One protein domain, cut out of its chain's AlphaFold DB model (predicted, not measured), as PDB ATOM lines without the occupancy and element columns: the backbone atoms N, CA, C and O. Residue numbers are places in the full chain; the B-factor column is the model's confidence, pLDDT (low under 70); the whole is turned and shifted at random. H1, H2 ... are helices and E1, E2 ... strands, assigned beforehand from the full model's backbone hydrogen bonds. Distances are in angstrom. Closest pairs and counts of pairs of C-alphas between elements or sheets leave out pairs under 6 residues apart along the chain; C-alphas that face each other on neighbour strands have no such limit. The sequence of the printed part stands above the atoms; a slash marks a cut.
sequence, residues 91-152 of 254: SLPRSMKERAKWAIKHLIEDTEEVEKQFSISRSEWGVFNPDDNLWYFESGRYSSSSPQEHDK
ATOM      1  N   SER A  91     126.037 120.610 215.234       73.38
ATOM      2  CA  SER A  91     125.085 120.926 216.314       73.38
ATOM      3  C   SER A  91     123.696 121.373 215.834       73.38
ATOM      4  O   SER A  91     122.763 121.461 216.638       73.38
ATOM      5  N   LEU A  92     123.527 121.672 214.540       77.25
ATOM      6  CA  LEU A  92     122.236 122.086 213.993       77.25
ATOM      7  C   LEU A  92     121.262 120.897 213.894       77.25
ATOM      8  O   LEU A  92     121.674 119.772 213.592       77.25
ATOM      9  N   PRO A  93     119.943 121.136 214.049       87.81
ATOM     10  CA  PRO A  93     118.926 120.147 213.703       87.81
ATOM     11  C   PRO A  93     119.130 119.631 212.276       87.81
ATOM     12  O   PRO A  93     119.453 120.412 211.381       87.81
ATOM     13  N   ARG A  94     118.888 118.334 212.045       85.94
ATOM     14  CA  ARG A  94     119.193 117.646 210.775       85.94
ATOM     15  C   ARG A  94     118.767 118.426 209.523       85.94
ATOM     16  O   ARG A  94     119.577 118.608 208.625       85.94
ATOM     17  N   SER A  95     117.543 118.947 209.493       87.69
ATOM     18  CA  SER A  95     117.029 119.695 208.338       87.69
ATOM     19  C   SER A  95     117.714 121.054 208.131       87.69
ATOM     20  O   SER A  95     117.898 121.487 207.000       87.69
ATOM     21  N   MET A  96     118.122 121.735 209.207       86.38
ATOM     22  CA  MET A  96     118.911 122.969 209.117       86.38
ATOM     23  C   MET A  96     120.337 122.678 208.670       86.38
ATOM     24  O   MET A  96     120.880 123.406 207.850       86.38
ATOM     25  N   LYS A  97     120.918 121.595 209.184       85.56
ATOM     26  CA  LYS A  97     122.248 121.119 208.818       85.56
ATOM     27  C   LYS A  97     122.343 120.782 207.332       85.56
ATOM     28  O   LYS A  97     123.298 121.187 206.684       85.56
ATOM     29  N   GLU A  98     121.354 120.072 206.793       89.25
ATOM     30  CA  GLU A  98     121.287 119.730 205.367       89.25
ATOM     31  C   GLU A  98     121.228 120.995 204.496       89.25
ATOM     32  O   GLU A  98     122.028 121.133 203.573       89.25
ATOM     33  N   ARG A  99     120.387 121.976 204.858       92.00
ATOM     34  CA  ARG A  99     120.324 123.276 204.166       92.00
ATOM     35  C   ARG A  99     121.614 124.082 204.274       92.00
ATOM     36  O   ARG A  99     122.064 124.630 203.278       92.00
ATOM     37  N   ALA A 100     122.217 124.141 205.463       86.88
ATOM     38  CA  ALA A 100     123.475 124.850 205.691       86.88
ATOM     39  C   ALA A 100     124.597 124.258 204.832       86.88
ATOM     40  O   ALA A 100     125.295 124.989 204.138       86.88
ATOM     41  N   LYS A 101     124.730 122.921 204.821       86.25
ATOM     42  CA  LYS A 101     125.710 122.221 203.980       86.25
ATOM     43  C   LYS A 101     125.463 122.476 202.497       86.25
ATOM     44  O   LYS A 101     126.421 122.714 201.772       86.25
ATOM     45  N   TRP A 102     124.205 122.451 202.061       90.06
ATOM     46  CA  TRP A 102     123.850 122.756 200.678       90.06
ATOM     47  C   TRP A 102     124.222 124.197 200.305       90.06
ATOM     48  O   TRP A 102     124.906 124.395 199.306       90.06
ATOM     49  N   ALA A 103     123.852 125.184 201.127       88.31
ATOM     50  CA  ALA A 103     124.154 126.591 200.870       88.31
ATOM     51  C   ALA A 103     125.665 126.839 200.832       88.31
ATOM     52  O   ALA A 103     126.167 127.400 199.870       88.31
ATOM     53  N   ILE A 104     126.412 126.347 201.824       81.75
ATOM     54  CA  ILE A 104     127.874 126.500 201.885       81.75
ATOM     55  C   ILE A 104     128.545 125.853 200.675       81.75
ATOM     56  O   ILE A 104     129.421 126.464 200.068       81.75
ATOM     57  N   LYS A 105     128.110 124.647 200.293       85.31
ATOM     58  CA  LYS A 105     128.614 123.970 199.096       85.31
ATOM     59  C   LYS A 105     128.465 124.863 197.861       85.31
ATOM     60  O   LYS A 105     129.451 125.080 197.174       85.31
ATOM     61  N   HIS A 106     127.284 125.430 197.626       86.06
ATOM     62  CA  HIS A 106     127.017 126.262 196.446       86.06
ATOM     63  C   HIS A 106     127.569 127.689 196.557       86.06
ATOM     64  O   HIS A 106     127.736 128.354 195.541       86.06
ATOM     65  N   LEU A 107     127.892 128.179 197.757       80.31
ATOM     66  CA  LEU A 107     128.674 129.408 197.905       80.31
ATOM     67  C   LEU A 107     130.108 129.193 197.413       80.31
ATOM     68  O   LEU A 107     130.616 130.029 196.669       80.31
ATOM     69  N   ILE A 108     130.718 128.066 197.798       74.12
ATOM     70  CA  ILE A 108     132.109 127.707 197.480       74.12
ATOM     71  C   ILE A 108     132.261 127.233 196.029       74.12
ATOM     72  O   ILE A 108     133.255 127.545 195.368       74.12
ATOM     73  N   GLU A 109     131.309 126.432 195.554       76.38
ATOM     74  CA  GLU A 109     131.294 125.921 194.191       76.38
ATOM     75  C   GLU A 109     130.850 127.029 193.230       76.38
ATOM     76  O   GLU A 109     129.865 127.743 193.448       76.38
ATOM     77  N   ASP A 110     131.631 127.205 192.167       59.56
ATOM     78  CA  ASP A 110     131.379 128.208 191.139       59.56
ATOM     79  C   ASP A 110     130.370 127.664 190.126       59.56
ATOM     80  O   ASP A 110     130.701 127.252 189.017       59.56
ATOM     81  N   THR A 111     129.124 127.538 190.569       62.59
ATOM     82  CA  THR A 111     127.998 127.228 189.695       62.59
ATOM     83  C   THR A 111     127.443 128.541 189.156       62.59
ATOM     84  O   THR A 111     126.708 129.222 189.874       62.59
ATOM     85  N   GLU A 112     127.790 128.881 187.909       58.75
ATOM     86  CA  GLU A 112     127.382 130.117 187.203       58.75
ATOM     87  C   GLU A 112     125.859 130.367 187.214       58.75
ATOM     88  O   GLU A 112     125.407 131.495 187.038       58.75
ATOM     89  N   GLU A 113     125.052 129.332 187.459       68.56
ATOM     90  CA  GLU A 113     123.586 129.393 187.426       68.56
ATOM     91  C   GLU A 113     122.924 129.712 188.777       68.56
ATOM     92  O   GLU A 113     121.703 129.869 188.841       68.56
ATOM     93  N   VAL A 114     123.686 129.799 189.871       79.06
ATOM     94  CA  VAL A 114     123.115 129.901 191.220       79.06
ATOM     95  C   VAL A 114     123.290 131.309 191.780       79.06
ATOM     96  O   VAL A 114     124.405 131.762 192.034       79.06
ATOM     97  N   GLU A 115     122.173 131.999 192.017       87.56
ATOM     98  CA  GLU A 115     122.180 133.363 192.548       87.56
ATOM     99  C   GLU A 115     122.631 133.394 194.019       87.56
ATOM    100  O   GLU A 115     122.134 132.643 194.864       87.56
ATOM    101  N   LYS A 116     123.567 134.295 194.338       85.44
ATOM    102  CA  LYS A 116     124.177 134.448 195.666       85.44
ATOM    103  C   LYS A 116     124.019 135.889 196.131       85.44
ATOM    104  O   LYS A 116     124.272 136.826 195.376       85.44
ATOM    105  N   GLN A 117     123.608 136.086 197.378       82.69
ATOM    106  CA  GLN A 117     123.394 137.416 197.944       82.69
ATOM    107  C   GLN A 117     123.758 137.452 199.431       82.69
ATOM    108  O   GLN A 117     123.417 136.544 200.186       82.69
ATOM    109  N   PHE A 118     124.402 138.531 199.876       75.00
ATOM    110  CA  PHE A 118     124.711 138.744 201.289       75.00
ATOM    111  C   PHE A 118     123.614 139.555 201.987       75.00
ATOM    112  O   PHE A 118     123.241 140.631 201.520       75.00
ATOM    113  N   SER A 119     123.127 139.078 203.137       73.00
ATOM    114  CA  SER A 119     122.230 139.858 203.997       73.00
ATOM    115  C   SER A 119     123.038 140.682 204.990       73.00
ATOM    116  O   SER A 119     123.662 140.144 205.904       73.00
ATOM    117  N   ILE A 120     122.931 142.005 204.894       60.44
ATOM    118  CA  ILE A 120     123.542 142.938 205.842       60.44
ATOM    119  C   ILE A 120     122.874 142.799 207.211       60.44
ATOM    120  O   ILE A 120     123.558 142.712 208.231       60.44
ATOM    121  N   SER A 121     121.536 142.746 207.253       59.59
ATOM    122  CA  SER A 121     120.793 142.721 208.522       59.59
ATOM    123  C   SER A 121     120.998 141.438 209.325       59.59
ATOM    124  O   SER A 121     120.847 141.449 210.548       59.59
ATOM    125  N   ARG A 122     121.329 140.335 208.649       64.31
ATOM    126  CA  ARG A 122     121.571 139.035 209.280       64.31
ATOM    127  C   ARG A 122     123.049 138.656 209.349       64.31
ATOM    128  O   ARG A 122     123.381 137.741 210.100       64.31
ATOM    129  N   SER A 123     123.901 139.384 208.626       65.12
ATOM    130  CA  SER A 123     125.336 139.120 208.495       65.12
ATOM    131  C   SER A 123     125.606 137.669 208.080       65.12
ATOM    132  O   SER A 123     126.341 136.957 208.758       65.12
ATOM    133  N   GLU A 124     124.933 137.224 207.019       69.94
ATOM    134  CA  GLU A 124     125.045 135.866 206.474       69.94
ATOM    135  C   GLU A 124     124.826 135.858 204.957       69.94
ATOM    136  O   GLU A 124     124.048 136.658 204.422       69.94
ATOM    137  N   TRP A 125     125.479 134.915 204.280       80.56
ATOM    138  CA  TRP A 125     125.276 134.640 202.861       80.56
ATOM    139  C   TRP A 125     124.041 133.772 202.615       80.56
ATOM    140  O   TRP A 125     123.766 132.820 203.352       80.56
ATOM    141  N   GLY A 126     123.306 134.113 201.558       87.25
ATOM    142  CA  GLY A 126     122.169 133.374 201.031       87.25
ATOM    143  C   GLY A 126     122.422 132.911 199.598       87.25
ATOM    144  O   GLY A 126     122.997 133.640 198.792       87.25
ATOM    145  N   VAL A 127     121.951 131.709 199.290       91.50
ATOM    146  CA  VAL A 127     122.007 131.064 197.980       91.50
ATOM    147  C   VAL A 127     120.591 130.746 197.541       91.50
ATOM    148  O   VAL A 127     119.834 130.144 198.305       91.50
ATOM    149  N   PHE A 128     120.221 131.142 196.333       93.81
ATOM    150  CA  PHE A 128     118.916 130.842 195.774       93.81
ATOM    151  C   PHE A 128     118.875 129.421 195.210       93.81
ATOM    152  O   PHE A 128     119.742 129.030 194.434       93.81
ATOM    153  N   ASN A 129     117.857 128.653 195.586       92.75
ATOM    154  CA  ASN A 129     117.561 127.367 194.982       92.75
ATOM    155  C   ASN A 129     116.413 127.518 193.966       92.75
ATOM    156  O   ASN A 129     115.276 127.786 194.373       92.75
ATOM    157  N   PRO A 130     116.669 127.326 192.658       89.62
ATOM    158  CA  PRO A 130     115.632 127.434 191.637       89.62
ATOM    159  C   PRO A 130     114.588 126.309 191.715       89.62
ATOM    160  O   PRO A 130     113.454 126.521 191.289       89.62
ATOM    161  N   ASP A 131     114.930 125.146 192.283       90.62
ATOM    162  CA  ASP A 131     114.036 123.979 192.314       90.62
ATOM    163  C   ASP A 131     112.816 124.187 193.221       90.62
ATOM    164  O   ASP A 131     111.717 123.711 192.930       90.62
ATOM    165  N   ASP A 132     113.001 124.891 194.338       93.25
ATOM    166  CA  ASP A 132     111.957 125.144 195.337       93.25
ATOM    167  C   ASP A 132     111.651 126.634 195.543       93.25
ATOM    168  O   ASP A 132     110.756 126.974 196.323       93.25
ATOM    169  N   ASN A 133     112.331 127.515 194.798       93.44
ATOM    170  CA  ASN A 133     112.176 128.967 194.848       93.44
ATOM    171  C   ASN A 133     112.420 129.543 196.259       93.44
ATOM    172  O   ASN A 133     111.700 130.434 196.724       93.44
ATOM    173  N   LEU A 134     113.425 129.011 196.965       95.06
ATOM    174  CA  LEU A 134     113.820 129.458 198.300       95.06
ATOM    175  C   LEU A 134     115.275 129.921 198.348       95.06
ATOM    176  O   LEU A 134     116.162 129.401 197.685       95.06
ATOM    177  N   TRP A 135     115.530 130.876 199.232       94.69
ATOM    178  CA  TRP A 135     116.865 131.284 199.642       94.69
ATOM    179  C   TRP A 135     117.321 130.441 200.820       94.69
ATOM    180  O   TRP A 135     116.659 130.458 201.858       94.69
ATOM    181  N   TYR A 136     118.458 129.762 200.695       93.12
ATOM    182  CA  TYR A 136     119.120 129.019 201.762       93.12
ATOM    183  C   TYR A 136     120.337 129.759 202.287       93.12
ATOM    184  O   TYR A 136     121.137 130.274 201.520       93.12
ATOM    185  N   PHE A 137     120.492 129.789 203.606       88.56
ATOM    186  CA  PHE A 137     121.567 130.533 204.255       88.56
ATOM    187  C   PHE A 137     122.603 129.594 204.861       88.56
ATOM    188  O   PHE A 137     122.268 128.487 205.295       88.56
ATOM    189  N   GLU A 138     123.840 130.071 204.993       82.50
ATOM    190  CA  GLU A 138     124.932 129.332 205.650       82.50
ATOM    191  C   GLU A 138     124.597 128.914 207.097       82.50
ATOM    192  O   GLU A 138     125.115 127.925 207.609       82.50
ATOM    193  N   SER A 139     123.647 129.597 207.747       80.44
ATOM    194  CA  SER A 139     123.143 129.242 209.080       80.44
ATOM    195  C   SER A 139     122.095 128.114 209.108       80.44
ATOM    196  O   SER A 139     121.598 127.758 210.181       80.44
ATOM    197  N   GLY A 140     121.696 127.575 207.952       85.69
ATOM    198  CA  GLY A 140     120.644 126.557 207.822       85.69
ATOM    199  C   GLY A 140     119.215 127.107 207.847       85.69
ATOM    200  O   GLY A 140     118.239 126.339 207.883       85.69
ATOM    201  N   ARG A 141     119.071 128.437 207.841       89.06
ATOM    202  CA  ARG A 141     117.798 129.134 207.627       89.06
ATOM    203  C   ARG A 141     117.386 129.058 206.161       89.06
ATOM    204  O   ARG A 141     118.197 128.755 205.289       89.06
ATOM    205  N   TYR A 142     116.122 129.374 205.913       93.56
ATOM    206  CA  TYR A 142     115.622 129.609 204.569       93.56
ATOM    207  C   TYR A 142     114.616 130.762 204.541       93.56
ATOM    208  O   TYR A 142     114.124 131.189 205.592       93.56
ATOM    209  N   SER A 143     114.341 131.292 203.354       92.44
ATOM    210  CA  SER A 143     113.412 132.401 203.140       92.44
ATOM    211  C   SER A 143     112.822 132.340 201.738       92.44
ATOM    212  O   SER A 143     113.523 132.010 200.793       92.44
ATOM    213  N   SER A 144     111.552 132.706 201.587       92.94
ATOM    214  CA  SER A 144     110.948 132.943 200.269       92.94
ATOM    215  C   SER A 144     111.318 134.310 199.686       92.94
ATOM    216  O   SER A 144     111.096 134.559 198.511       92.94
ATOM    217  N   SER A 145     111.833 135.217 200.519       89.81
ATOM    218  CA  SER A 145     112.310 136.539 200.109       89.81
ATOM    219  C   SER A 145     113.826 136.565 200.055       89.81
ATOM    220  O   SER A 145     114.477 135.960 200.918       89.81
ATOM    221  N   SER A 146     114.365 137.318 199.103       88.19
ATOM    222  CA  SER A 146     115.806 137.463 198.941       88.19
ATOM    223  C   SER A 146     116.449 138.223 200.103       88.19
ATOM    224  O   SER A 146     115.773 138.996 200.801       88.19
ATOM    225  N   PRO A 147     117.757 138.032 200.340       83.50
ATOM    226  CA  PRO A 147     118.514 138.835 201.290       83.50
ATOM    227  C   PRO A 147     118.274 140.345 201.136       83.50
ATOM    228  O   PRO A 147     117.970 141.008 202.133       83.50
ATOM    229  N   GLN A 148     118.268 140.884 199.909       76.94
ATOM    230  CA  GLN A 148     118.096 142.331 199.713       76.94
ATOM    231  C   GLN A 148     116.651 142.770 199.992       76.94
ATOM    232  O   GLN A 148     116.422 143.873 200.492       76.94
ATOM    233  N   GLU A 149     115.653 141.939 199.680       77.56
ATOM    234  CA  GLU A 149     114.251 142.204 200.032       77.56
ATOM    235  C   GLU A 149     114.046 142.226 201.548       77.56
ATOM    236  O   GLU A 149     113.366 143.113 202.082       77.56
ATOM    237  N   HIS A 150     114.673 141.284 202.254       76.62
ATOM    238  CA  HIS A 150     114.650 141.245 203.707       76.62
ATOM    239  C   HIS A 150     115.311 142.492 204.301       76.62
ATOM    240  O   HIS A 150     114.716 143.152 205.155       76.62
ATOM    241  N   ASP A 151     116.495 142.865 203.815       63.25
ATOM    242  CA  ASP A 151     117.211 144.052 204.275       63.25
ATOM    243  C   ASP A 151     116.400 145.331 204.025       63.25
ATOM    244  O   ASP A 151     116.239 146.144 204.936       63.25
ATOM    245  N   LYS A 152     115.775 145.475 202.847       68.38
ATOM    246  CA  LYS A 152     114.847 146.584 202.553       68.38
ATOM    247  C   LYS A 152     113.685 146.636 203.547       68.38
ATOM    248  O   LYS A 152     113.310 147.720 203.996       68.38
TER     249      LYS A 152
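Overview. This is residues 91 to 152 of the 254 residues of the protein "HNH endonuclease" of Paenibacillus peoriae (UniProt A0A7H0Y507). A small antiparallel sheet of three strands, E1, E2 and E3, is the middle layer, with the long helix H1 crossing one face over E2 and E3, and the short helix H2 standing up from the opposite face at E1. Past E3, residues 142 to 143 fold back beside residues 135 to 136 of E3, in a short antiparallel pairing, before the chain goes on to H2. The printed part has 62 residues with two named helices and three named strands, in the order H1, E1, E2, E3, H2, and the class is mixed, helices and strands. The sheet's order is E1, E2, E3, a meander, each strand the antiparallel neighbour of the one before. The whole is compact, with a radius of gyration of the C-alphas of 10.8 A, and spans 30 by 25 by 20 A.

Arrangement. E2, residues 124 to 129, is the inner strand of the sheet. It forms a hairpin with the edge strand E1, residues 116 to 119, at 143 degrees between their directions; N 117 and O 126 are within hydrogen-bond range at 2.9 A, and N 126 and O 117 at 2.8 A. E2 also forms a hairpin with the other edge strand, E3, residues 134 to 137, at 148 degrees; N 127 and O 136 are 2.8 A apart, as are N 136 and O 127. H1, residues 94 to 108, is on the sheet at a height of 7.1 A over it. It lies over E3 and only just over E2, on which 3 of its C-alphas fall, and runs across the strands, at 88 degrees to E3 on the local plane. Its closest C-alphas to E3 are those of Ala 103 and Tyr 136, 5.7 A apart. H2, residues 147 to 152, is on the opposite face at a height of 9.6 A over the sheet; it lies over E1 and stands up from the sheet, its line rising 56 degrees. The closest C-alphas of H2 and E1 are those of Pro 147 and Ser 119, 4.7 A apart. H1 and H2 are apart. In both helices every O i to N i+4 pair is within hydrogen-bond range.

Along the chain. E2 measures 16.1 A from first to last C-alpha, E1 10.1 A and E3 9.8 A. H1 begins at C-alpha 94 at (119.193, 117.646, 210.775) and ends 21.1 A away at C-alpha 108 at (132.109, 127.707, 197.480). H2 measures 8.7 A and ends at C-alpha 152 at (114.847, 146.584, 202.553).

Size, cuts and confidence. The C-alphas of Ser 91 and Lys 152, the two farthest apart, are 30.9 A from each other. The printed part has no cut. The links E1 to E2 and E2 to E3 are tight, and H1 to E1 and E3 to H2 are short. The mean pLDDT of the printed part is 81.9, and it is under 70 at residues 110 to 113, 120 to 124 and 151 to 152.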